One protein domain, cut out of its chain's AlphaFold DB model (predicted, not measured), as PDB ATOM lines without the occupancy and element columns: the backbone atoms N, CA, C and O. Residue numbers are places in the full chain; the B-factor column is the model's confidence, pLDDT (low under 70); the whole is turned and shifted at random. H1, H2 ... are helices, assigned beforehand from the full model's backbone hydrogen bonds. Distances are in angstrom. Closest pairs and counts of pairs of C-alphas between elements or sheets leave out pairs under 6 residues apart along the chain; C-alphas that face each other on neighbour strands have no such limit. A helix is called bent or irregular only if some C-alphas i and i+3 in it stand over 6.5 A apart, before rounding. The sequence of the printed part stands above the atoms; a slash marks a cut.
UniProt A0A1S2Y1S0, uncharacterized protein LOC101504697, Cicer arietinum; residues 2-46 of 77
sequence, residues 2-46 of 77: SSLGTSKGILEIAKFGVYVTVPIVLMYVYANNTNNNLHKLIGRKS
ATOM      1  N   SER A   2     195.427 185.657 204.832       46.22
ATOM      2  CA  SER A   2     195.339 185.642 206.304       46.22
ATOM      3  C   SER A   2     195.200 184.227 206.882       46.22
ATOM      4  O   SER A   2     194.355 183.450 206.448       46.22
ATOM      5  N   SER A   3     195.977 183.945 207.933       57.69
ATOM      6  CA  SER A   3     196.024 182.696 208.729       57.69
ATOM      7  C   SER A   3     194.667 182.237 209.319       57.69
ATOM      8  O   SER A   3     194.486 181.068 209.670       57.69
ATOM      9  N   LEU A   4     193.668 183.127 209.360       57.56
ATOM     10  CA  LEU A   4     192.310 182.843 209.844       57.56
ATOM     11  C   LEU A   4     191.551 181.779 209.015       57.56
ATOM     12  O   LEU A   4     190.628 181.152 209.529       57.56
ATOM     13  N   GLY A   5     191.907 181.584 207.738       62.91
ATOM     14  CA  GLY A   5     191.257 180.599 206.859       62.91
ATOM     15  C   GLY A   5     191.724 179.160 207.104       62.91
ATOM     16  O   GLY A   5     190.911 178.242 207.170       62.91
ATOM     17  N   THR A   6     193.028 178.963 207.311       65.56
ATOM     18  CA  THR A   6     193.633 177.633 207.500       65.56
ATOM     19  C   THR A   6     193.273 177.028 208.861       65.56
ATOM     20  O   THR A   6     193.051 175.825 208.980       65.56
ATOM     21  N   SER A   7     193.149 177.872 209.888       65.25
ATOM     22  CA  SER A   7     192.785 177.471 211.254       65.25
ATOM     23  C   SER A   7     191.316 177.041 211.384       65.25
ATOM     24  O   SER A   7     191.027 176.101 212.125       65.25
ATOM     25  N   LYS A   8     190.395 177.640 210.613       73.06
ATOM     26  CA  LYS A   8     189.007 177.154 210.505       73.06
ATOM     27  C   LYS A   8     188.926 175.773 209.847       73.06
ATOM     28  O   LYS A   8     188.244 174.903 210.377       73.06
ATOM     29  N   GLY A   9     189.680 175.539 208.770       81.88
ATOM     30  CA  GLY A   9     189.710 174.235 208.094       81.88
ATOM     31  C   GLY A   9     190.243 173.102 208.981       81.88
ATOM     32  O   GLY A   9     189.644 172.032 209.054       81.88
ATOM     33  N   ILE A  10     191.325 173.348 209.731       88.19
ATOM     34  CA  ILE A  10     191.874 172.358 210.678       88.19
ATOM     35  C   ILE A  10     190.866 172.042 211.792       88.19
ATOM     36  O   ILE A  10     190.699 170.880 212.163       88.19
ATOM     37  N   LEU A  11     190.160 173.055 212.305       89.12
ATOM     38  CA  LEU A  11     189.149 172.867 213.345       89.12
ATOM     39  C   LEU A  11     187.964 172.025 212.853       89.12
ATOM     40  O   LEU A  11     187.435 171.209 213.606       89.12
ATOM     41  N   GLU A  12     187.551 172.202 211.600       90.31
ATOM     42  CA  GLU A  12     186.472 171.418 210.995       90.31
ATOM     43  C   GLU A  12     186.871 169.956 210.784       90.31
ATOM     44  O   GLU A  12     186.095 169.063 211.128       90.31
ATOM     45  N   ILE A  13     188.099 169.693 210.328       91.94
ATOM     46  CA  ILE A  13     188.624 168.325 210.181       91.94
ATOM     47  C   ILE A  13     188.748 167.646 211.548       91.94
ATOM     48  O   ILE A  13     188.339 166.496 211.703       91.94
ATOM     49  N   ALA A  14     189.252 168.355 212.561       94.81
ATOM     50  CA  ALA A  14     189.331 167.831 213.923       94.81
ATOM     51  C   ALA A  14     187.936 167.526 214.490       94.81
ATOM     52  O   ALA A  14     187.713 166.448 215.038       94.81
ATOM     53  N   LYS A  15     186.973 168.439 214.313       92.94
ATOM     54  CA  LYS A  15     185.581 168.253 214.741       92.94
ATOM     55  C   LYS A  15     184.940 167.045 214.052       92.94
ATOM     56  O   LYS A  15     184.320 166.227 214.727       92.94
ATOM     57  N   PHE A  16     185.118 166.908 212.736       95.31
ATOM     58  CA  PHE A  16     184.640 165.751 211.977       95.31
ATOM     59  C   PHE A  16     185.286 164.452 212.469       95.31
ATOM     60  O   PHE A  16     184.587 163.479 212.748       95.31
ATOM     61  N   GLY A  17     186.608 164.465 212.660       96.88
ATOM     62  CA  GLY A  17     187.357 163.351 213.226       96.88
ATOM     63  C   GLY A  17     186.783 162.913 214.567       96.88
ATOM     64  O   GLY A  17     186.465 161.741 214.729       96.88
ATOM     65  N   VAL A  18     186.562 163.834 215.505       97.00
ATOM     66  CA  VAL A  18     185.953 163.530 216.812       97.00
ATOM     67  C   VAL A  18     184.538 162.961 216.664       97.00
ATOM     68  O   VAL A  18     184.232 161.941 217.280       97.00
ATOM     69  N   TYR A  19     183.687 163.563 215.826       95.06
ATOM     70  CA  TYR A  19     182.313 163.086 215.630       95.06
ATOM     71  C   TYR A  19     182.222 161.678 215.053       95.06
ATOM     72  O   TYR A  19     181.277 160.966 215.372       95.06
ATOM     73  N   VAL A  20     183.176 161.270 214.219       96.69
ATOM     74  CA  VAL A  20     183.187 159.926 213.631       96.69
ATOM     75  C   VAL A  20     183.909 158.936 214.546       96.69
ATOM     76  O   VAL A  20     183.421 157.836 214.784       96.69
ATOM     77  N   THR A  21     185.052 159.324 215.110       97.38
ATOM     78  CA  THR A  21     185.885 158.426 215.923       97.38
ATOM     79  C   THR A  21     185.261 158.089 217.268       97.38
ATOM     80  O   THR A  21     185.282 156.920 217.649       97.38
ATOM     81  N   VAL A  22     184.673 159.062 217.977       96.06
ATOM     82  CA  VAL A  22     184.113 158.823 219.315       96.06
ATOM     83  C   VAL A  22     183.016 157.752 219.276       96.06
ATOM     84  O   VAL A  22     183.159 156.773 220.007       96.06
ATOM     85  N   PRO A  23     181.976 157.833 218.419       93.50
ATOM     86  CA  PRO A  23     180.948 156.795 218.351       93.50
ATOM     87  C   PRO A  23     181.489 155.428 217.923       93.50
ATOM     88  O   PRO A  23     181.072 154.420 218.486       93.50
ATOM     89  N   ILE A  24     182.428 155.374 216.970       94.62
ATOM     90  CA  ILE A  24     183.013 154.109 216.485       94.62
ATOM     91  C   ILE A  24     183.802 153.413 217.596       94.62
ATOM     92  O   ILE A  24     183.615 152.220 217.835       94.62
ATOM     93  N   VAL A  25     184.663 154.153 218.298       92.69
ATOM     94  CA  VAL A  25     185.456 153.602 219.404       92.69
ATOM     95  C   VAL A  25     184.539 153.175 220.545       92.69
ATOM     96  O   VAL A  25     184.701 152.076 221.073       92.69
ATOM     97  N   LEU A  26     183.543 153.996 220.892       87.81
ATOM     98  CA  LEU A  26     182.575 153.665 221.934       87.81
ATOM     99  C   LEU A  26     181.811 152.376 221.587       87.81
ATOM    100  O   LEU A  26     181.735 151.468 222.414       87.81
ATOM    101  N   MET A  27     181.316 152.265 220.348       86.50
ATOM    102  CA  MET A  27     180.660 151.062 219.829       86.50
ATOM    103  C   MET A  27     181.573 149.843 219.965       86.50
ATOM    104  O   MET A  27     181.160 148.834 220.527       86.50
ATOM    105  N   TYR A  28     182.819 149.934 219.497       86.31
ATOM    106  CA  TYR A  28     183.762 148.815 219.527       86.31
ATOM    107  C   TYR A  28     184.086 148.359 220.957       86.31
ATOM    108  O   TYR A  28     184.127 147.160 221.236       86.31
ATOM    109  N   VAL A  29     184.286 149.299 221.884       83.69
ATOM    110  CA  VAL A  29     184.594 148.986 223.288       83.69
ATOM    111  C   VAL A  29     183.413 148.304 223.984       83.69
ATOM    112  O   VAL A  29     183.619 147.334 224.714       83.69
ATOM    113  N   TYR A  30     182.181 148.767 223.756       76.94
ATOM    114  CA  TYR A  30     180.999 148.182 224.399       76.94
ATOM    115  C   TYR A  30     180.518 146.891 223.728       76.94
ATOM    116  O   TYR A  30     180.136 145.959 224.436       76.94
ATOM    117  N   ALA A  31     180.568 146.796 222.397       76.12
ATOM    118  CA  ALA A  31     180.133 145.606 221.665       76.12
ATOM    119  C   ALA A  31     181.015 144.385 221.973       76.12
ATOM    120  O   ALA A  31     180.496 143.288 222.173       76.12
ATOM    121  N   ASN A  32     182.332 144.585 222.097       70.94
ATOM    122  CA  ASN A  32     183.286 143.507 222.378       70.94
ATOM    123  C   ASN A  32     183.431 143.170 223.872       70.94
ATOM    124  O   ASN A  32     184.165 142.250 224.226       70.94
ATOM    125  N   ASN A  33     182.759 143.904 224.766       63.94
ATOM    126  CA  ASN A  33     182.835 143.707 226.219       63.94
ATOM    127  C   ASN A  33     181.440 143.681 226.874       63.94
ATOM    128  O   ASN A  33     181.207 144.212 227.966       63.94
ATOM    129  N   THR A  34     180.495 143.062 226.168       59.69
ATOM    130  CA  THR A  34     179.069 142.970 226.512       59.69
ATOM    131  C   THR A  34     178.808 142.217 227.817       59.69
ATOM    132  O   THR A  34     177.871 142.557 228.536       59.69
ATOM    133  N   ASN A  35     179.660 141.251 228.171       61.84
ATOM    134  CA  ASN A  35     179.367 140.313 229.256       61.84
ATOM    135  C   ASN A  35     179.521 140.890 230.675       61.84
ATOM    136  O   ASN A  35     178.844 140.401 231.569       61.84
ATOM    137  N   ASN A  36     180.334 141.935 230.905       62.38
ATOM    138  CA  ASN A  36     180.603 142.407 232.278       62.38
ATOM    139  C   ASN A  36     180.454 143.919 232.505       62.38
ATOM    140  O   ASN A  36     180.006 144.322 233.577       62.38
ATOM    141  N   ASN A  37     180.810 144.778 231.545       66.94
ATOM    142  CA  ASN A  37     180.892 146.220 231.820       66.94
ATOM    143  C   ASN A  37     179.585 146.962 231.533       66.94
ATOM    144  O   ASN A  37     179.135 147.748 232.366       66.94
ATOM    145  N   LEU A  38     178.940 146.674 230.400       69.88
ATOM    146  CA  LEU A  38     177.669 147.303 230.035       69.88
ATOM    147  C   LEU A  38     176.538 146.851 230.974       69.88
ATOM    148  O   LEU A  38     175.806 147.681 231.504       69.88
ATOM    149  N   HIS A  39     176.469 145.549 231.270       71.00
ATOM    150  CA  HIS A  39     175.515 144.978 232.225       71.00
ATOM    151  C   HIS A  39     175.671 145.561 233.640       71.00
ATOM    152  O   HIS A  39     174.678 145.834 234.308       71.00
ATOM    153  N   LYS A  40     176.908 145.820 234.087       72.38
ATOM    154  CA  LYS A  40     177.198 146.448 235.389       72.38
ATOM    155  C   LYS A  40     176.844 147.939 235.429       72.38
ATOM    156  O   LYS A  40     176.545 148.466 236.498       72.38
ATOM    157  N   LEU A  41     176.879 148.620 234.282       72.69
ATOM    158  CA  LEU A  41     176.477 150.023 234.140       72.69
ATOM    159  C   LEU A  41     174.951 150.165 234.101       72.69
ATOM    160  O   LEU A  41     174.392 150.968 234.848       72.69
ATOM    161  N   ILE A  42     174.286 149.351 233.279       76.38
ATOM    162  CA  ILE A  42     172.829 149.362 233.083       76.38
ATOM    163  C   ILE A  42     172.104 148.744 234.289       76.38
ATOM    164  O   ILE A  42     171.087 149.265 234.734       76.38
ATOM    165  N   GLY A  43     172.663 147.694 234.892       70.94
ATOM    166  CA  GLY A  43     172.077 146.984 236.035       70.94
ATOM    167  C   GLY A  43     172.031 147.771 237.350       70.94
ATOM    168  O   GLY A  43     171.532 147.250 238.341       70.94
ATOM    169  N   ARG A  44     172.522 149.019 237.393       74.31
ATOM    170  CA  ARG A  44     172.377 149.900 238.568       74.31
ATOM    171  C   ARG A  44     170.940 150.363 238.799       74.31
ATOM    172  O   ARG A  44     170.614 150.753 239.916       74.31
ATOM    173  N   LYS A  45     170.100 150.354 237.762       72.06
ATOM    174  CA  LYS A  45     168.664 150.614 237.882       72.06
ATOM    175  C   LYS A  45     167.898 149.414 237.354       72.06
ATOM    176  O   LYS A  45     168.027 149.052 236.190       72.06
ATOM    177  N   SER A  46     167.069 148.820 238.201       73.94
ATOM    178  CA  SER A  46     166.020 147.924 237.736       73.94
ATOM    179  C   SER A  46     164.972 148.753 236.990       73.94
ATOM    180  O   SER A  46     164.410 149.696 237.537       73.94
TER     181      SER A  46
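What this domain is: This is residues 2 to 46 of the 77 residues of the protein "uncharacterized protein LOC101504697" of Cicer arietinum (UniProt A0A1S2Y1S0). One long helix, H1, makes the length of the model, and a short helix, H2, turns off its far end to make an L. The printed part has 45 residues with two named helices, H1 then H2, and no named strand; the class is all helix. The whole is extended, with a radius of gyration of the C-alphas of 17.6 A and spans of 56 by 21 by 9 A.

Where its parts are: H1, residues 4 to 31, begins at C-alpha 4 (192.310, 182.843, 209.844) and is 40.9 A long from first to last C-alpha. It is neither bent nor irregular, but only just: C-alphas 20 and 23 are 6.1 A apart. After a tight link of 2 residues, H2, residues 34 to 42, measures 11.1 A and ends at C-alpha 42 (172.829, 149.362, 233.083). H2 is irregular, with C-alphas 35 and 38 7.2 A apart.

How they stand to each other: H1 and H2 are close but not clearly touching; their closest C-alphas, of Tyr 30 and Leu 38, are 6.6 A apart. Their lines stand only just about perpendicular, at 72 degrees. O i to N i+4 pairs are within hydrogen-bond range in 22 of 24 cases in H1 and 3 of 5 in H2.

The domain as a whole: The C-alphas of Ser 2 and Ser 46, the two farthest apart, are 57.2 A apart. The printed part has no cut. Residues 2 to 28 stand free, of which 4 to 28 belong to H1. Mean pLDDT of the printed part is 78.9; residues 2 to 7 and 33 to 38 are under 70.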